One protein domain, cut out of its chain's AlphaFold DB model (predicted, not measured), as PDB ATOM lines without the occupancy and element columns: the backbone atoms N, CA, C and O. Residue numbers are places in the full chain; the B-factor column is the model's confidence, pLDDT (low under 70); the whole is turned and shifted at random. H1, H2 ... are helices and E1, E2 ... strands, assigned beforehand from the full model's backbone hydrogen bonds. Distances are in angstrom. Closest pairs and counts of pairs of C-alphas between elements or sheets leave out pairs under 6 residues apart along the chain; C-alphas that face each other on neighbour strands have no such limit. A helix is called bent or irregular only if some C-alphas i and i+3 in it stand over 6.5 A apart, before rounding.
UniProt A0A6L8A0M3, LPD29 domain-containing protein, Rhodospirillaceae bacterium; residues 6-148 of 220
ATOM      1  N   ILE A   6     184.385 170.112 195.602       97.06
ATOM      2  CA  ILE A   6     183.560 170.922 196.518       97.06
ATOM      3  C   ILE A   6     182.807 170.027 197.510       97.06
ATOM      4  O   ILE A   6     182.772 170.354 198.692       97.06
ATOM      5  N   TYR A   7     182.261 168.893 197.054       96.81
ATOM      6  CA  TYR A   7     181.617 167.932 197.944       96.81
ATOM      7  C   TYR A   7     182.620 167.388 198.959       96.81
ATOM      8  O   TYR A   7     182.341 167.442 200.150       96.81
ATOM      9  N   THR A   8     183.810 166.952 198.526       96.50
ATOM     10  CA  THR A   8     184.825 166.392 199.437       96.50
ATOM     11  C   THR A   8     185.175 167.364 200.564       96.50
ATOM     12  O   THR A   8     185.244 166.964 201.724       96.50
ATOM     13  N   ARG A   9     185.341 168.656 200.244       96.62
ATOM     14  CA  ARG A   9     185.566 169.701 201.252       96.62
ATOM     15  C   ARG A   9     184.380 169.822 202.209       96.62
ATOM     16  O   ARG A   9     184.582 169.839 203.416       96.62
ATOM     17  N   CYS A  10     183.163 169.933 201.680       95.75
ATOM     18  CA  CYS A  10     181.967 170.116 202.499       95.75
ATOM     19  C   CYS A  10     181.673 168.895 203.382       95.75
ATOM     20  O   CYS A  10     181.269 169.069 204.524       95.75
ATOM     21  N   ALA A  11     181.928 167.680 202.894       94.25
ATOM     22  CA  ALA A  11     181.818 166.453 203.674       94.25
ATOM     23  C   ALA A  11     182.815 166.440 204.840       94.25
ATOM     24  O   ALA A  11     182.426 166.171 205.972       94.25
ATOM     25  N   ALA A  12     184.077 166.808 204.592       93.69
ATOM     26  CA  ALA A  12     185.082 166.914 205.647       93.69
ATOM     27  C   ALA A  12     184.709 167.973 206.703       93.69
ATOM     28  O   ALA A  12     184.835 167.718 207.899       93.69
ATOM     29  N   GLU A  13     184.207 169.138 206.276       94.12
ATOM     30  CA  GLU A  13     183.729 170.177 207.198       94.12
ATOM     31  C   GLU A  13     182.515 169.707 208.009       94.12
ATOM     32  O   GLU A  13     182.439 169.968 209.206       94.12
ATOM     33  N   PHE A  14     181.572 169.001 207.381       92.56
ATOM     34  CA  PHE A  14     180.386 168.485 208.057       92.56
ATOM     35  C   PHE A  14     180.752 167.481 209.153       92.56
ATOM     36  O   PHE A  14     180.295 167.635 210.282       92.56
ATOM     37  N   VAL A  15     181.640 166.528 208.852       90.88
ATOM     38  CA  VAL A  15     182.160 165.565 209.837       90.88
ATOM     39  C   VAL A  15     182.859 166.284 210.997       90.88
ATOM     40  O   VAL A  15     182.673 165.912 212.150       90.88
ATOM     41  N   ALA A  16     183.614 167.350 210.719       90.25
ATOM     42  CA  ALA A  16     184.313 168.115 211.751       90.25
ATOM     43  C   ALA A  16     183.387 168.936 212.671       90.25
ATOM     44  O   ALA A  16     183.806 169.304 213.766       90.25
ATOM     45  N   LYS A  17     182.154 169.254 212.246       86.12
ATOM     46  CA  LYS A  17     181.199 170.042 213.050       86.12
ATOM     47  C   LYS A  17     180.531 169.253 214.179       86.12
ATOM     48  O   LYS A  17     179.888 169.896 215.003       86.12
ATOM     49  N   ASP A  18     180.659 167.923 214.194       73.06
ATOM     50  CA  ASP A  18     180.241 167.022 215.283       73.06
ATOM     51  C   ASP A  18     178.877 167.379 215.918       73.06
ATOM     52  O   ASP A  18     178.713 167.454 217.135       73.06
ATOM     53  N   CYS A  19     177.879 167.695 215.082       67.88
ATOM     54  CA  CYS A  19     176.502 167.869 215.533       67.88
ATOM     55  C   CYS A  19     175.491 167.450 214.461       67.88
ATOM     56  O   CYS A  19     175.583 167.847 213.299       67.88
ATOM     57  N   ASP A  20     174.461 166.711 214.880       66.31
ATOM     58  CA  ASP A  20     173.454 166.097 213.995       66.31
ATOM     59  C   ASP A  20     172.630 167.106 213.176       66.31
ATOM     60  O   ASP A  20     171.982 166.754 212.192       66.31
ATOM     61  N   ARG A  21     172.638 168.384 213.576       68.31
ATOM     62  CA  ARG A  21     171.951 169.484 212.878       68.31
ATOM     63  C   ARG A  21     172.902 170.422 212.135       68.31
ATOM     64  O   ARG A  21     172.455 171.463 211.643       68.31
ATOM     65  N   ALA A  22     174.194 170.093 212.057       82.38
ATOM     66  CA  ALA A  22     175.165 170.906 211.339       82.38
ATOM     67  C   ALA A  22     174.713 171.141 209.894       82.38
ATOM     68  O   ALA A  22     174.127 170.291 209.228       82.38
ATOM     69  N   THR A  23     174.997 172.334 209.392       90.88
ATOM     70  CA  THR A  23     174.898 172.649 207.970       90.88
ATOM     71  C   THR A  23     176.210 173.306 207.555       90.88
ATOM     72  O   THR A  23     176.813 174.065 208.324       90.88
ATOM     73  N   VAL A  24     176.685 172.977 206.359       95.12
ATOM     74  CA  VAL A  24     177.892 173.567 205.769       95.12
ATOM     75  C   VAL A  24     177.493 174.608 204.731       95.12
ATOM     76  O   VAL A  24     176.614 174.363 203.906       95.12
ATOM     77  N   ASP A  25     178.116 175.782 204.770       95.50
ATOM     78  CA  ASP A  25     177.856 176.826 203.782       95.50
ATOM     79  C   ASP A  25     178.707 176.576 202.520       95.50
ATOM     80  O   ASP A  25     179.897 176.265 202.590       95.50
ATOM     81  N   VAL A  26     178.106 176.714 201.338       97.50
ATOM     82  CA  VAL A  26     178.799 176.601 200.043       97.50
ATOM     83  C   VAL A  26     178.898 177.991 199.427       97.50
ATOM     84  O   VAL A  26     177.874 178.617 199.176       97.50
ATOM     85  N   ASP A  27     180.107 178.487 199.139       96.38
ATOM     86  CA  ASP A  27     180.269 179.827 198.553       96.38
ATOM     87  C   ASP A  27     179.526 179.978 197.210       96.38
ATOM     88  O   ASP A  27     179.324 179.023 196.454       96.38
ATOM     89  N   LEU A  28     179.161 181.216 196.878       97.00
ATOM     90  CA  LEU A  28     178.501 181.588 195.627       97.00
ATOM     91  C   LEU A  28     179.272 181.108 194.385       97.00
ATOM     92  O   LEU A  28     178.673 180.571 193.454       97.00
ATOM     93  N   LYS A  29     180.602 181.273 194.361       96.81
ATOM     94  CA  LYS A  29     181.429 180.869 193.211       96.81
ATOM     95  C   LYS A  29     181.484 179.355 193.068       96.81
ATOM     96  O   LYS A  29     181.505 178.839 191.954       96.81
ATOM     97  N   ASP A  30     181.519 178.655 194.191       97.94
ATOM     98  CA  ASP A  30     181.510 177.198 194.227       97.94
ATOM     99  C   ASP A  30     180.152 176.651 193.793       97.94
ATOM    100  O   ASP A  30     180.100 175.773 192.935       97.94
ATOM    101  N   THR A  31     179.063 177.267 194.248       98.19
ATOM    102  CA  THR A  31     177.706 176.962 193.778       98.19
ATOM    103  C   THR A  31     177.591 177.145 192.261       98.19
ATOM    104  O   THR A  31     177.082 176.269 191.569       98.19
ATOM    105  N   ALA A  32     178.150 178.223 191.701       98.12
ATOM    106  CA  ALA A  32     178.167 178.430 190.251       98.12
ATOM    107  C   ALA A  32     178.945 177.337 189.490       98.12
ATOM    108  O   ALA A  32     178.550 176.965 188.384       98.12
ATOM    109  N   LYS A  33     180.038 176.800 190.056       98.00
ATOM    110  CA  LYS A  33     180.775 175.669 189.458       98.00
ATOM    111  C   LYS A  33     179.944 174.387 189.478       98.00
ATOM    112  O   LYS A  33     179.919 173.695 188.463       98.00
ATOM    113  N   LEU A  34     179.257 174.107 190.589       98.25
ATOM    114  CA  LEU A  34     178.357 172.956 190.711       98.25
ATOM    115  C   LEU A  34     177.238 173.034 189.666       98.25
ATOM    116  O   LEU A  34     177.078 172.109 188.877       98.25
ATOM    117  N   ILE A  35     176.566 174.188 189.557       98.19
ATOM    118  CA  ILE A  35     175.522 174.427 188.549       98.19
ATOM    119  C   ILE A  35     176.049 174.161 187.133       98.19
ATOM    120  O   ILE A  35     175.411 173.445 186.367       98.19
ATOM    121  N   ARG A  36     177.233 174.680 186.773       97.88
ATOM    122  CA  ARG A  36     177.832 174.427 185.447       97.88
ATOM    123  C   ARG A  36     178.078 172.938 185.194       97.88
ATOM    124  O   ARG A  36     177.846 172.476 184.078       97.88
ATOM    125  N   ALA A  37     178.559 172.204 186.196       96.81
ATOM    126  CA  ALA A  37     178.805 170.769 186.082       96.81
ATOM    127  C   ALA A  37     177.496 169.987 185.900       96.81
ATOM    128  O   ALA A  37     177.397 169.181 184.976       96.81
ATOM    129  N   THR A  38     176.476 170.280 186.711       97.31
ATOM    130  CA  THR A  38     175.149 169.657 186.611       97.31
ATOM    131  C   THR A  38     174.489 169.952 185.270       97.31
ATOM    132  O   THR A  38     174.071 169.026 184.586       97.31
ATOM    133  N   LEU A  39     174.459 171.212 184.828       97.75
ATOM    134  CA  LEU A  39     173.862 171.571 183.539       97.75
ATOM    135  C   LEU A  39     174.547 170.864 182.368       97.75
ATOM    136  O   LEU A  39     173.871 170.376 181.468       97.75
ATOM    137  N   LYS A  40     175.879 170.743 182.399       96.19
ATOM    138  CA  LYS A  40     176.634 170.012 181.373       96.19
ATOM    139  C   LYS A  40     176.309 168.515 181.357       96.19
ATOM    140  O   LYS A  40     176.348 167.913 180.288       96.19
ATOM    141  N   ALA A  41     176.031 167.922 182.517       95.56
ATOM    142  CA  ALA A  41     175.651 166.517 182.623       95.56
ATOM    143  C   ALA A  41     174.219 166.266 182.123       95.56
ATOM    144  O   ALA A  41     173.993 165.292 181.413       95.56
ATOM    145  N   HIS A  42     173.275 167.153 182.455       95.62
ATOM    146  CA  HIS A  42     171.866 167.018 182.069       95.62
ATOM    147  C   HIS A  42     171.588 167.407 180.611       95.62
ATOM    148  O   HIS A  42     170.747 166.789 179.965       95.62
ATOM    149  N   PHE A  43     172.284 168.417 180.084       96.19
ATOM    150  CA  PHE A  43     172.024 168.982 178.757       96.19
ATOM    151  C   PHE A  43     173.321 169.060 177.937       96.19
ATOM    152  O   PHE A  43     173.863 170.150 177.700       96.19
ATOM    153  N   PRO A  44     173.868 167.907 177.514       95.50
ATOM    154  CA  PRO A  44     175.071 167.887 176.697       95.50
ATOM    155  C   PRO A  44     174.829 168.624 175.373       95.50
ATOM    156  O   PRO A  44     173.824 168.419 174.702       95.50
ATOM    157  N   GLY A  45     175.766 169.494 174.990       93.88
ATOM    158  CA  GLY A  45     175.696 170.264 173.740       93.88
ATOM    159  C   GLY A  45     175.033 171.640 173.854       93.88
ATOM    160  O   GLY A  45     175.179 172.446 172.940       93.88
ATOM    161  N   VAL A  46     174.391 171.962 174.982       96.31
ATOM    162  CA  VAL A  46     173.823 173.297 175.223       96.31
ATOM    163  C   VAL A  46     174.854 174.195 175.907       96.31
ATOM    164  O   VAL A  46     175.509 173.811 176.880       96.31
ATOM    165  N   LYS A  47     175.014 175.421 175.399       96.62
ATOM    166  CA  LYS A  47     175.938 176.411 175.960       96.62
ATOM    167  C   LYS A  47     175.214 177.302 176.969       96.62
ATOM    168  O   LYS A  47     174.531 178.243 176.586       96.62
ATOM    169  N   PHE A  48     175.441 177.042 178.254       97.88
ATOM    170  CA  PHE A  48     174.927 177.880 179.340       97.88
ATOM    171  C   PHE A  48     175.914 178.979 179.744       97.88
ATOM    172  O   PHE A  48     177.116 178.743 179.904       97.88
ATOM    173  N   SER A  49     175.385 180.171 179.989       98.00
ATOM    174  CA  SER A  49     176.038 181.275 180.684       98.00
ATOM    175  C   SER A  49     175.577 181.277 182.139       98.00
ATOM    176  O   SER A  49     174.401 181.464 182.421       98.00
ATOM    177  N   VAL A  50     176.496 181.054 183.080       98.31
ATOM    178  CA  VAL A  50     176.186 181.041 184.521       98.31
ATOM    179  C   VAL A  50     176.913 182.204 185.179       98.31
ATOM    180  O   VAL A  50     178.143 182.155 185.345       98.31
ATOM    181  N   ARG A  51     176.157 183.245 185.534       97.44
ATOM    182  CA  ARG A  51     176.650 184.508 186.094       97.44
ATOM    183  C   ARG A  51     176.184 184.664 187.532       97.44
ATOM    184  O   ARG A  51     175.000 184.541 187.816       97.44
ATOM    185  N   SER A  52     177.119 184.942 188.428       96.31
ATOM    186  CA  SER A  52     176.838 185.215 189.836       96.31
ATOM    187  C   SER A  52     176.887 186.712 190.114       96.31
ATOM    188  O   SER A  52     177.815 187.370 189.642       96.31
ATOM    189  N   ASP A  53     175.979 187.206 190.946       95.44
ATOM    190  CA  ASP A  53     175.921 188.603 191.371       95.44
ATOM    191  C   ASP A  53     175.782 188.709 192.900       95.44
ATOM    192  O   ASP A  53     175.213 187.826 193.551       95.44
ATOM    193  N   ARG A  54     176.327 189.779 193.484       94.56
ATOM    194  CA  ARG A  54     176.198 190.133 194.902       94.56
ATOM    195  C   ARG A  54     175.675 191.559 195.003       94.56
ATOM    196  O   ARG A  54     176.243 192.470 194.413       94.56
ATOM    197  N   TYR A  55     174.649 191.753 195.816       91.56
ATOM    198  CA  TYR A  55     173.990 193.041 196.004       91.56
ATOM    199  C   TYR A  55     173.633 193.254 197.477       91.56
ATOM    200  O   TYR A  55     173.756 192.349 198.306       91.56
ATOM    201  N   ALA A  56     173.210 194.471 197.824       87.75
ATOM    202  CA  ALA A  56     172.794 194.784 199.185       87.75
ATOM    203  C   ALA A  56     171.653 193.843 199.613       87.75
ATOM    204  O   ALA A  56     170.584 193.832 199.008       87.75
ATOM    205  N   GLY A  57     171.902 193.023 200.636       80.31
ATOM    206  CA  GLY A  57     170.915 192.079 201.164       80.31
ATOM    207  C   GLY A  57     170.861 190.706 200.484       80.31
ATOM    208  O   GLY A  57     170.005 189.900 200.850       80.31
ATOM    209  N   GLY A  58     171.757 190.373 199.544       88.50
ATOM    210  CA  GLY A  58     171.762 189.021 198.982       88.50
ATOM    211  C   GLY A  58     172.766 188.735 197.873       88.50
ATOM    212  O   GLY A  58     173.652 189.520 197.541       88.50
ATOM    213  N   SER A  59     172.621 187.546 197.298       95.88
ATOM    214  CA  SER A  59     173.339 187.150 196.092       95.88
ATOM    215  C   SER A  59     172.458 186.278 195.212       95.88
ATOM    216  O   SER A  59     171.519 185.642 195.696       95.88
ATOM    217  N   SER A  60     172.739 186.248 193.918       96.75
ATOM    218  CA  SER A  60     171.977 185.447 192.969       96.75
ATOM    219  C   SER A  60     172.875 184.833 191.906       96.75
ATOM    220  O   SER A  60     174.011 185.259 191.689       96.75
ATOM    221  N   ILE A  61     172.364 183.793 191.254       98.44
ATOM    222  CA  ILE A  61     172.945 183.245 190.033       98.44
ATOM    223  C   ILE A  61     171.887 183.295 188.939       98.44
ATOM    224  O   ILE A  61     170.781 182.790 189.116       98.44
ATOM    225  N   ARG A  62     172.248 183.874 187.796       98.19
ATOM    226  CA  ARG A  62     171.455 183.822 186.572       98.19
ATOM    227  C   ARG A  62     172.080 182.815 185.612       98.19
ATOM    228  O   ARG A  62     173.290 182.853 185.367       98.19
ATOM    229  N   VAL A  63     171.252 181.904 185.121       98.56
ATOM    230  CA  VAL A  63     171.583 180.904 184.110       98.56
ATOM    231  C   VAL A  63     170.873 181.307 182.827       98.56
ATOM    232  O   VAL A  63     169.656 181.196 182.749       98.56
ATOM    233  N   ASP A  64     171.636 181.773 181.847       97.94
ATOM    234  CA  ASP A  64     171.130 182.203 180.545       97.94
ATOM    235  C   ASP A  64     171.582 181.211 179.464       97.94
ATOM    236  O   ASP A  64     172.727 180.741 179.488       97.94
ATOM    237  N   TRP A  65     170.723 180.889 178.504       97.81
ATOM    238  CA  TRP A  65     171.096 180.134 177.305       97.81
ATOM    239  C   TRP A  65     170.168 180.475 176.141       97.81
ATOM    240  O   TRP A  65     169.106 181.063 176.328       97.81
ATOM    241  N   MET A  66     170.598 180.096 174.940       96.12
ATOM    242  CA  MET A  66     169.851 180.312 173.705       96.12
ATOM    243  C   MET A  66     169.311 178.982 173.180       96.12
ATOM    244  O   MET A  66     170.066 178.010 173.090       96.12
ATOM    245  N   ASP A  67     168.028 178.962 172.812       93.38
ATOM    246  CA  ASP A  67     167.301 177.797 172.287       93.38
ATOM    247  C   ASP A  67     167.416 176.548 173.196       93.38
ATOM    248  O   ASP A  67     167.617 176.656 174.401       93.38
ATOM    249  N   GLY A  68     167.202 175.333 172.681       92.38
ATOM    250  CA  GLY A  68     167.407 174.097 173.453       92.38
ATOM    251  C   GLY A  68     166.304 173.796 174.485       92.38
ATOM    252  O   GLY A  68     165.135 174.026 174.172       92.38
ATOM    253  N   PRO A  69     166.634 173.243 175.674       95.06
ATOM    254  CA  PRO A  69     165.648 172.738 176.632       95.06
ATOM    255  C   PRO A  69     164.738 173.846 177.162       95.06
ATOM    256  O   PRO A  69     165.144 175.007 177.242       95.06
ATOM    257  N   GLY A  70     163.520 173.467 177.555       94.38
ATOM    258  CA  GLY A  70     162.542 174.381 178.139       94.38
ATOM    259  C   GLY A  70     163.054 175.052 179.415       94.38
ATOM    260  O   GLY A  70     163.807 174.461 180.195       94.38
ATOM    261  N   GLN A  71     162.634 176.301 179.632       94.75
ATOM    262  CA  GLN A  71     163.065 177.088 180.789       94.75
ATOM    263  C   GLN A  71     162.702 176.406 182.109       94.75
ATOM    264  O   GLN A  71     163.530 176.357 183.013       94.75
ATOM    265  N   GLU A  72     161.502 175.833 182.201       93.00
ATOM    266  CA  GLU A  72     161.026 175.120 183.388       93.00
ATOM    267  C   GLU A  72     161.871 173.879 183.692       93.00
ATOM    268  O   GLU A  72     162.250 173.655 184.842       93.00
ATOM    269  N   THR A  73     162.257 173.119 182.662       95.00
ATOM    270  CA  THR A  73     163.127 171.944 182.801       95.00
ATOM    271  C   THR A  73     164.485 172.331 183.381       95.00
ATOM    272  O   THR A  73     164.977 171.693 184.311       95.00
ATOM    273  N   VAL A  74     165.094 173.407 182.874       97.19
ATOM    274  CA  VAL A  74     166.378 173.899 183.392       97.19
ATOM    275  C   VAL A  74     166.211 174.491 184.793       97.19
ATOM    276  O   VAL A  74     167.032 174.216 185.668       97.19
ATOM    277  N   GLN A  75     165.138 175.251 185.039       97.31
ATOM    278  CA  GLN A  75     164.832 175.829 186.347       97.31
ATOM    279  C   GLN A  75     164.686 174.741 187.416       97.31
ATOM    280  O   GLN A  75     165.223 174.906 188.509       97.31
ATOM    281  N   ALA A  76     164.031 173.619 187.107       95.94
ATOM    282  CA  ALA A  76     163.886 172.488 188.022       95.94
ATOM    283  C   ALA A  76     165.242 171.872 188.409       95.94
ATOM    284  O   ALA A  76     165.460 171.546 189.574       95.94
ATOM    285  N   VAL A  77     166.181 171.783 187.460       97.31
ATOM    286  CA  VAL A  77     167.543 171.276 187.703       97.31
ATOM    287  C   VAL A  77     168.352 172.220 188.598       97.31
ATOM    288  O   VAL A  77     169.131 171.761 189.433       97.31
ATOM    289  N   VAL A  78     168.189 173.539 188.449       98.06
ATOM    290  CA  VAL A  78     169.006 174.525 189.185       98.06
ATOM    291  C   VAL A  78     168.361 175.039 190.477       98.06
ATOM    292  O   VAL A  78     169.062 175.560 191.344       98.06
ATOM    293  N   ALA A  79     167.048 174.873 190.653       96.69
ATOM    294  CA  ALA A  79     166.299 175.331 191.827       96.69
ATOM    295  C   ALA A  79     166.833 174.825 193.187       96.69
ATOM    296  O   ALA A  79     166.785 175.609 194.148       96.69
ATOM    297  N   PRO A  80     167.371 173.590 193.311       97.25
ATOM    298  CA  PRO A  80     167.962 173.110 194.561       97.25
ATOM    299  C   PRO A  80     169.184 173.903 195.038       97.25
ATOM    300  O   PRO A  80     169.488 173.898 196.227       97.25
ATOM    301  N   TYR A  81     169.860 174.627 194.141       98.12
ATOM    302  CA  TYR A  81     171.048 175.420 194.468       98.12
ATOM    303  C   TYR A  81     170.741 176.786 195.093       98.12
ATOM    304  O   TYR A  81     171.664 177.512 195.449       98.12
ATOM    305  N   ALA A  82     169.472 177.174 195.215       97.12
ATOM    306  CA  ALA A  82     169.074 178.422 195.859       97.12
ATOM    307  C   ALA A  82     168.823 178.210 197.359       97.12
ATOM    308  O   ALA A  82     168.122 177.277 197.746       97.12
ATOM    309  N   SER A  83     169.315 179.113 198.209       96.00
ATOM    310  CA  SER A  83     169.063 179.081 199.661       96.00
ATOM    311  C   SER A  83     167.800 179.814 200.098       96.00
ATOM    312  O   SER A  83     167.449 179.777 201.278       96.00
ATOM    313  N   ARG A  84     167.095 180.486 199.183       95.00
ATOM    314  CA  ARG A  84     165.830 181.167 199.470       95.00
ATOM    315  C   ARG A  84     164.774 180.885 198.412       95.00
ATOM    316  O   ARG A  84     165.074 180.585 197.255       95.00
ATOM    317  N   GLY A  85     163.525 180.935 198.849       93.50
ATOM    318  CA  GLY A  85     162.353 181.068 197.997       93.50
ATOM    319  C   GLY A  85     161.627 182.366 198.330       93.50
ATOM    320  O   GLY A  85     161.969 183.044 199.301       93.50
ATOM    321  N   PHE A  86     160.651 182.717 197.507       93.25
ATOM    322  CA  PHE A  86     159.824 183.898 197.700       93.25
ATOM    323  C   PHE A  86     158.358 183.493 197.610       93.25
ATOM    324  O   PHE A  86     157.980 182.762 196.694       93.25
ATOM    325  N   ASP A  87     157.564 183.917 198.587       93.88
ATOM    326  CA  ASP A  87     156.124 183.709 198.621       93.88
ATOM    327  C   ASP A  87     155.429 185.023 198.270       93.88
ATOM    328  O   ASP A  87     155.412 185.965 199.065       93.88
ATOM    329  N   GLY A  88     154.876 185.081 197.059       92.69
ATOM    330  CA  GLY A  88     154.198 186.270 196.558       92.69
ATOM    331  C   GLY A  88     152.858 186.566 197.235       92.69
ATOM    332  O   GLY A  88     152.382 187.686 197.109       92.69
ATOM    333  N   MET A  89     152.250 185.615 197.959       95.56
ATOM    334  CA  MET A  89     150.985 185.858 198.672       95.56
ATOM    335  C   MET A  89     151.213 186.811 199.854       95.56
ATOM    336  O   MET A  89     150.444 187.735 200.094       95.56
ATOM    337  N   ILE A  90     152.312 186.602 200.580       95.38
ATOM    338  CA  ILE A  90     152.680 187.377 201.776       95.38
ATOM    339  C   ILE A  90     153.837 188.354 201.535       95.38
ATOM    340  O   ILE A  90     154.336 188.936 202.495       95.38
ATOM    341  N   ASP A  91     154.288 188.500 200.286       94.75
ATOM    342  CA  ASP A  91     155.417 189.359 199.896       94.75
ATOM    343  C   ASP A  91     156.694 189.091 200.727       94.75
ATOM    344  O   ASP A  91     157.426 190.001 201.116       94.75
ATOM    345  N   MET A  92     156.965 187.818 201.056       92.75
ATOM    346  CA  MET A  92     158.032 187.452 201.997       92.75
ATOM    347  C   MET A  92     158.938 186.332 201.480       92.75
ATOM    348  O   MET A  92     158.501 185.301 200.967       92.75
ATOM    349  N   ALA A  93     160.247 186.515 201.671       92.56
ATOM    350  CA  ALA A  93     161.246 185.489 201.396       92.56
ATOM    351  C   ALA A  93     161.352 184.479 202.548       92.56
ATOM    352  O   ALA A  93     161.368 184.858 203.718       92.56
ATOM    353  N   TYR A  94     161.550 183.206 202.216       93.06
ATOM    354  CA  TYR A  94     161.770 182.129 203.183       93.06
ATOM    355  C   TYR A  94     163.073 181.380 202.895       93.06
ATOM    356  O   TYR A  94     163.568 181.336 201.766       93.06
ATOM    357  N   CYS A  95     163.663 180.807 203.942       92.69
ATOM    358  CA  CYS A  95     164.925 180.079 203.851       92.69
ATOM    359  C   CYS A  95     164.710 178.632 203.398       92.69
ATOM    360  O   CYS A  95     163.770 177.965 203.830       92.69
ATOM    361  N   LYS A  96     165.652 178.139 202.593       94.44
ATOM    362  CA  LYS A  96     165.749 176.757 202.130       94.44
ATOM    363  C   LYS A  96     167.095 176.157 202.534       94.44
ATOM    364  O   LYS A  96     168.127 176.828 202.503       94.44
ATOM    365  N   GLY A  97     167.079 174.884 202.898       95.12
ATOM    366  CA  GLY A  97     168.259 174.036 203.032       95.12
ATOM    367  C   GLY A  97     168.399 173.136 201.810       95.12
ATOM    368  O   GLY A  97     167.394 172.752 201.207       95.12
ATOM    369  N   GLY A  98     169.635 172.777 201.477       96.81
ATOM    370  CA  GLY A  98     169.950 171.870 200.381       96.81
ATOM    371  C   GLY A  98     170.679 170.613 200.846       96.81
ATOM    372  O   GLY A  98     171.297 170.580 201.914       96.81
ATOM    373  N   TRP A  99     170.619 169.591 200.006       97.75
ATOM    374  CA  TRP A  99     171.520 168.446 200.011       97.75
ATOM    375  C   TRP A  99     172.598 168.659 198.951       97.75
ATOM    376  O   TRP A  99     172.280 169.091 197.843       97.75
ATOM    377  N   LEU A 100     173.853 168.344 199.274       97.81
ATOM    378  CA  LEU A 100     174.946 168.242 198.308       97.81
ATOM    379  C   LEU A 100     175.368 166.779 198.179       97.81
ATOM    380  O   LEU A 100     175.776 166.163 199.165       97.81
ATOM    381  N   TYR A 101     175.285 166.237 196.969       97.06
ATOM    382  CA  TYR A 101     175.608 164.842 196.676       97.06
ATOM    383  C   TYR A 101     177.074 164.659 196.251       97.06
ATOM    384  O   TYR A 101     177.717 165.629 195.827       97.06
ATOM    385  N   PRO A 102     177.619 163.425 196.322       96.50
ATOM    386  CA  PRO A 102     179.021 163.144 196.000       96.50
ATOM    387  C   PRO A 102     179.483 163.621 194.621       96.50
ATOM    388  O   PRO A 102     180.635 164.013 194.451       96.50
ATOM    389  N   ASP A 103     178.603 163.611 193.628       95.50
ATOM    390  CA  ASP A 103     178.880 164.053 192.259       95.50
ATOM    391  C   ASP A 103     178.810 165.573 192.055       95.50
ATOM    392  O   ASP A 103     179.122 166.072 190.973       95.50
ATOM    393  N   GLY A 104     178.441 166.313 193.100       95.75
ATOM    394  CA  GLY A 104     178.236 167.753 193.069       95.75
ATOM    395  C   GLY A 104     176.820 168.176 192.680       95.75
ATOM    396  O   GLY A 104     176.577 169.378 192.621       95.75
ATOM    397  N   SER A 105     175.898 167.242 192.432       96.88
ATOM    398  CA  SER A 105     174.483 167.569 192.249       96.88
ATOM    399  C   SER A 105     173.843 168.022 193.567       96.88
ATOM    400  O   SER A 105     174.371 167.778 194.659       96.88
ATOM    401  N   ALA A 106     172.702 168.703 193.468       97.62
ATOM    402  CA  ALA A 106     171.991 169.241 194.619       97.62
ATOM    403  C   ALA A 106     170.560 168.712 194.716       97.62
ATOM    404  O   ALA A 106     169.893 168.481 193.708       97.62
ATOM    405  N   GLY A 107     170.078 168.567 195.949       97.06
ATOM    406  CA  GLY A 107     168.695 168.216 196.269       97.06
ATOM    407  C   GLY A 107     168.056 169.241 197.201       97.06
ATOM    408  O   GLY A 107     168.749 169.948 197.931       97.06
ATOM    409  N   LEU A 108     166.726 169.325 197.186       95.31
ATOM    410  CA  LEU A 108     165.985 170.087 198.191       95.31
ATOM    411  C   LEU A 108     166.039 169.340 199.525       95.31
ATOM    412  O   LEU A 108     165.869 168.124 199.535       95.31
ATOM    413  N   ARG A 109     166.262 170.062 200.628       95.19
ATOM    414  CA  ARG A 109     166.236 169.499 201.983       95.19
ATOM    415  C   ARG A 109     165.054 170.042 202.767       95.19
ATOM    416  O   ARG A 109     164.042 169.380 202.888       95.19
ATOM    417  N   THR A 110     165.156 171.264 203.268       93.88
ATOM    418  CA  THR A 110     164.178 171.816 204.217       93.88
ATOM    419  C   THR A 110     163.687 173.176 203.763       93.88
ATOM    420  O   THR A 110     164.498 173.995 203.336       93.88
ATOM    421  N   SER A 111     162.409 173.470 203.956       93.31
ATOM    422  CA  SER A 111     161.834 174.811 203.856       93.31
ATOM    423  C   SER A 111     160.745 174.969 204.904       93.31
ATOM    424  O   SER A 111     159.938 174.063 205.100       93.31
ATOM    425  N   GLN A 112     160.693 176.132 205.555       86.69
ATOM    426  CA  GLN A 112     159.576 176.457 206.449       86.69
ATOM    427  C   GLN A 112     158.320 176.912 205.693       86.69
ATOM    428  O   GLN A 112     157.261 177.014 206.307       86.69
ATOM    429  N   GLY A 113     158.441 177.177 204.386       89.81
ATOM    430  CA  GLY A 113     157.354 177.718 203.579       89.81
ATOM    431  C   GLY A 113     156.882 179.095 204.059       89.81
ATOM    432  O   GLY A 113     157.552 179.764 204.849       89.81
ATOM    433  N   GLY A 114     155.723 179.508 203.558       88.69
ATOM    434  CA  GLY A 114     154.988 180.703 203.968       88.69
ATOM    435  C   GLY A 114     153.632 180.391 204.609       88.69
ATOM    436  O   GLY A 114     153.044 181.276 205.223       88.69
ATOM    437  N   GLU A 115     153.150 179.143 204.545       91.31
ATOM    438  CA  GLU A 115     151.809 178.736 205.013       91.31
ATOM    439  C   GLU A 115     151.517 179.134 206.465       91.31
ATOM    440  O   GLU A 115     150.429 179.611 206.785       91.31
ATOM    441  N   ARG A 116     152.511 179.031 207.358       88.19
ATOM    442  CA  ARG A 116     152.366 179.426 208.773       88.19
ATOM    443  C   ARG A 116     152.147 180.927 208.978       88.19
ATOM    444  O   ARG A 116     151.732 181.334 210.061       88.19
ATOM    445  N   SER A 117     152.437 181.729 207.963       90.25
ATOM    446  CA  SER A 117     152.224 183.175 207.919       90.25
ATOM    447  C   SER A 117     151.058 183.557 206.999       90.25
ATOM    448  O   SER A 117     150.919 184.727 206.663       90.25
ATOM    449  N   GLY A 118     150.223 182.592 206.593       91.75
ATOM    450  CA  GLY A 118     149.125 182.798 205.645       91.75
ATOM    451  C   GLY A 118     149.553 182.785 204.175       91.75
ATOM    452  O   GLY A 118     148.748 183.124 203.318       91.75
ATOM    453  N   GLY A 119     150.800 182.419 203.875       92.88
ATOM    454  CA  GLY A 119     151.315 182.289 202.515       92.88
ATOM    455  C   GLY A 119     150.879 181.012 201.798       92.88
ATOM    456  O   GLY A 119     150.178 180.171 202.358       92.88
ATOM    457  N   SER A 120     151.302 180.869 200.544       94.44
ATOM    458  CA  SER A 120     151.004 179.712 199.690       94.44
ATOM    459  C   SER A 120     152.204 178.790 199.465       94.44
ATOM    460  O   SER A 120     152.045 177.701 198.913       94.44
ATOM    461  N   ALA A 121     153.411 179.197 199.869       92.31
ATOM    462  CA  ALA A 121     154.605 178.379 199.710       92.31
ATOM    463  C   ALA A 121     154.616 177.232 200.736       92.31
ATOM    464  O   ALA A 121     154.655 177.510 201.940       92.31
ATOM    465  N   PRO A 122     154.657 175.959 200.304       92.69
ATOM    466  CA  PRO A 122     154.568 174.834 201.221       92.69
ATOM    467  C   PRO A 122     155.834 174.663 202.060       92.69
ATOM    468  O   PRO A 122     156.963 174.857 201.585       92.69
ATOM    469  N   ALA A 123     155.650 174.257 203.316       93.75
ATOM    470  CA  ALA A 123     156.741 173.714 204.116       93.75
ATOM    471  C   ALA A 123     157.114 172.306 203.626       93.75
ATOM    472  O   ALA A 123     156.259 171.533 203.199       93.75
ATOM    473  N   TYR A 124     158.394 171.948 203.706       94.12
ATOM    474  CA  TYR A 124     158.845 170.592 203.394       94.12
ATOM    475  C   TYR A 124     160.107 170.212 204.161       94.12
ATOM    476  O   TYR A 124     160.941 171.061 204.487       94.12
ATOM    477  N   ASP A 125     160.253 168.911 204.385       95.19
ATOM    478  CA  ASP A 125     161.468 168.265 204.867       95.19
ATOM    479  C   ASP A 125     161.675 166.981 204.054       95.19
ATOM    480  O   ASP A 125     160.968 165.988 204.217       95.19
ATOM    481  N   MET A 126     162.574 167.062 203.079       94.50
ATOM    482  CA  MET A 126     162.817 166.044 202.072       94.50
ATOM    483  C   MET A 126     164.030 165.205 202.486       94.50
ATOM    484  O   MET A 126     165.118 165.764 202.693       94.50
ATOM    485  N   PRO A 127     163.890 163.868 202.563       94.56
ATOM    486  CA  PRO A 127     165.017 163.003 202.870       94.56
ATOM    487  C   PRO A 127     166.068 163.090 201.761       94.56
ATOM    488  O   PRO A 127     165.760 163.350 200.595       94.56
ATOM    489  N   ALA A 128     167.326 162.854 202.122       93.69
ATOM    490  CA  ALA A 128     168.386 162.748 201.133       93.69
ATOM    491  C   ALA A 128     168.137 161.554 200.199       93.69
ATOM    492  O   ALA A 128     167.779 160.466 200.647       93.69
ATOM    493  N   ALA A 129     168.406 161.725 198.902       91.88
ATOM    494  CA  ALA A 129     168.344 160.626 197.933       91.88
ATOM    495  C   ALA A 129     169.526 159.640 198.052       91.88
ATOM    496  O   ALA A 129     169.557 158.614 197.377       91.88
ATOM    497  N   SER A 130     170.520 159.958 198.884       91.94
ATOM    498  CA  SER A 130     171.713 159.150 199.126       91.94
ATOM    499  C   SER A 130     172.162 159.325 200.580       91.94
ATOM    500  O   SER A 130     172.126 160.455 201.075       91.94
ATOM    501  N   PRO A 131     172.619 158.254 201.258       90.69
ATOM    502  CA  PRO A 131     173.151 158.347 202.619       90.69
ATOM    503  C   PRO A 131     174.425 159.199 202.704       90.69
ATOM    504  O   PRO A 131     174.725 159.737 203.763       90.69
ATOM    505  N   ASP A 132     175.141 159.369 201.589       93.06
ATOM    506  CA  ASP A 132     176.374 160.155 201.525       93.06
ATOM    507  C   ASP A 132     176.109 161.654 201.296       93.06
ATOM    508  O   ASP A 132     177.044 162.437 201.111       93.06
ATOM    509  N   ALA A 133     174.845 162.086 201.243       95.12
ATOM    510  CA  ALA A 133     174.512 163.489 201.033       95.12
ATOM    511  C   ALA A 133     174.893 164.348 202.244       95.12
ATOM    512  O   ALA A 133     174.640 163.995 203.395       95.12
ATOM    513  N   VAL A 134     175.443 165.531 201.978       95.44
ATOM    514  CA  VAL A 134     175.830 166.484 203.022       95.44
ATOM    515  C   VAL A 134     174.761 167.572 203.153       95.44
ATOM    516  O   VAL A 134     174.367 168.158 202.136       95.44
ATOM    517  N   PRO A 135     174.295 167.892 204.373       96.12
ATOM    518  CA  PRO A 135     173.389 169.011 204.599       96.12
ATOM    519  C   PRO A 135     174.120 170.344 204.381       96.12
ATOM    520  O   PRO A 135     175.045 170.695 205.118       96.12
ATOM    521  N   VAL A 136     173.674 171.133 203.400       96.69
ATOM    522  CA  VAL A 136     174.315 172.406 203.031       96.69
ATOM    523  C   VAL A 136     173.351 173.589 202.964       96.69
ATOM    524  O   VAL A 136     172.136 173.442 202.804       96.69
ATOM    525  N   ARG A 137     173.911 174.796 203.056       96.12
ATOM    526  CA  ARG A 137     173.277 176.041 202.625       96.12
ATOM    527  C   ARG A 137     174.075 176.598 201.453       96.12
ATOM    528  O   ARG A 137     175.249 176.931 201.589       96.12
ATOM    529  N   PHE A 138     173.438 176.701 200.294       97.62
ATOM    530  CA  PHE A 138     174.078 177.275 199.117       97.62
ATOM    531  C   PHE A 138     174.194 178.800 199.218       97.62
ATOM    532  O   PHE A 138     173.332 179.470 199.777       97.62
ATOM    533  N   GLY A 139     175.267 179.354 198.660       95.88
ATOM    534  CA  GLY A 139     175.581 180.778 198.723       95.88
ATOM    535  C   GLY A 139     174.531 181.716 198.112       95.88
ATOM    536  O   GLY A 139     174.204 182.711 198.761       95.88
ATOM    537  N   PRO A 140     173.995 181.464 196.898       97.25
ATOM    538  CA  PRO A 140     172.990 182.344 196.318       97.25
ATOM    539  C   PRO A 140     171.667 182.260 197.075       97.25
ATOM    540  O   PRO A 140     171.175 181.176 197.396       97.25
ATOM    541  N   SER A 141     171.044 183.417 197.287       96.19
ATOM    542  CA  SER A 141     169.644 183.510 197.696       96.19
ATOM    543  C   SER A 141     168.752 182.911 196.613       96.19
ATOM    544  O   SER A 141     167.939 182.037 196.896       96.19
ATOM    545  N   TYR A 142     168.951 183.338 195.364       96.19
ATOM    546  CA  TYR A 142     168.107 182.956 194.235       96.19
ATOM    547  C   TYR A 142     168.933 182.432 193.067       96.19
ATOM    548  O   TYR A 142     170.027 182.926 192.789       96.19
ATOM    549  N   VAL A 143     168.378 181.450 192.365       97.69
ATOM    550  CA  VAL A 143     168.919 180.941 191.108       97.69
ATOM    551  C   VAL A 143     167.801 180.986 190.078       97.69
ATOM    552  O   VAL A 143     166.759 180.361 190.282       97.69
ATOM    553  N   THR A 144     168.004 181.742 189.003       97.19
ATOM    554  CA  THR A 144     167.010 181.924 187.939       97.19
ATOM    555  C   THR A 144     167.551 181.426 186.612       97.19
ATOM    556  O   THR A 144     168.700 181.694 186.258       97.19
ATOM    557  N   ALA A 145     166.708 180.717 185.876       97.56
ATOM    558  CA  ALA A 145     166.957 180.230 184.535       97.56
ATOM    559  C   ALA A 145     166.186 181.106 183.540       97.56
ATOM    560  O   ALA A 145     164.984 181.313 183.712       97.56
ATOM    561  N   GLN A 146     166.871 181.621 182.524       95.75
ATOM    562  CA  GLN A 146     166.292 182.414 181.448       95.75
ATOM    563  C   GLN A 146     166.708 181.821 180.102       95.75
ATOM    564  O   GLN A 146     167.896 181.636 179.827       95.75
ATOM    565  N   ARG A 147     165.709 181.510 179.277       95.12
ATOM    566  CA  ARG A 147     165.900 180.992 177.927       95.12
ATOM    567  C   ARG A 147     165.564 182.088 176.935       95.12
ATOM    568  O   ARG A 147     164.399 182.457 176.832       95.12
ATOM    569  N   ASP A 148     166.553 182.520 176.172       94.25
ATOM    570  CA  ASP A 148     166.321 183.396 175.030       94.25
ATOM    571  C   ASP A 148     166.097 182.532 173.778       94.25
ATOM    572  O   ASP A 148     166.704 181.465 173.616       94.25
TER     573      ASP A 148
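What this domain is: This is residues 6 to 148 of the 220 residues of the protein "LPD29 domain-containing protein" of Rhodospirillaceae bacterium (UniProt A0A6L8A0M3). A strongly twisted three-stranded sheet, E2 E3 E8, has helices H2 and H3 over one face; a second strongly twisted sheet, the branched E1 E4 E5 E6 E7, curls round residues 77 to 81 of H3, with H1 packed across it at E7 and E1. The 143 printed residues include three named helices and eight named strands, in the order H1 E1 H2 E2 E3 H3 E4 E5 E6 E7 E8, a mixed class of helices and strands. The sheet E2 E3 E8 is mixed, in that order. The whole is compact, with a radius of gyration of the C-alphas of 15.2 A and spans of 44 by 39 by 30 A.

How they stand to each other: Start at H1, residues 6 to 16: it is on the branched sheet at a height over the sheet of 8.0 A, and the C-alphas of Ala 11 and Val 134 are its closest to E7, residues 134 to 138, at 6.0 A. E1, residues 24 to 26, is parallel to E7, with N 26 and O 137 at 2.9 A. Next find H2, residues 28 to 42, which touches H3, residues 71 to 81, at a steep tilt of 44 degrees, opposite ways; their closest C-alphas, of Ile 35 and Val 78, are 6.5 A apart. Both are on the same face of the sheet of E2, residues 49 to 55, E3, residues 58 to 66, and E8, residues 142 to 148: two layers, helices on one face of a sheet. H2 lies over E2 and E3 at a height of 9.2 A, H3 over E8 at 7.7 A. E2 and E3 form an antiparallel hairpin, with N 51 and O 62 at 2.9 A; E8 is parallel to E3, with N 63 and O 144 at 2.8 A. E4, residues 84 to 87, E5, residues 92 to 100, and E6, residues 106 to 111, make a meander, each strand the antiparallel neighbour of the one before, with N 85 and O 94 at 2.9 A and N 97 and O 110 at 2.8 A. E4 and E7 lie on one side of E5, E6 on the other side; N 98 and O 136 join antiparallel E5 and E7 within hydrogen-bond range, at 2.9 A. Every O i to N i+4 pair is within hydrogen-bond range in H1 and H2, and 5 of 7 in H3.

Where its parts are: Find C-alpha 6 at (183.560, 170.922, 196.518), where H1 begins, 15.5 A long. H2 runs 21.0 A from C-alpha 28 at (178.501, 181.588, 195.627). E3 is 26.8 A long and E5 25.9 A. H3, 15.9 A, is irregular: C-alphas 77 and 80 are 7.1 A apart. E8 ends at C-alpha 148, (166.321, 183.396, 175.030).

The domain as a whole: The C-alphas farthest apart, of Asp 18 and Asp 67, are 46.2 A apart. The printed part has no cut. E6 to E7 is a long link, residues 112 to 133. Mean pLDDT of the printed part is 94.2; residues 19 to 21 are under 70.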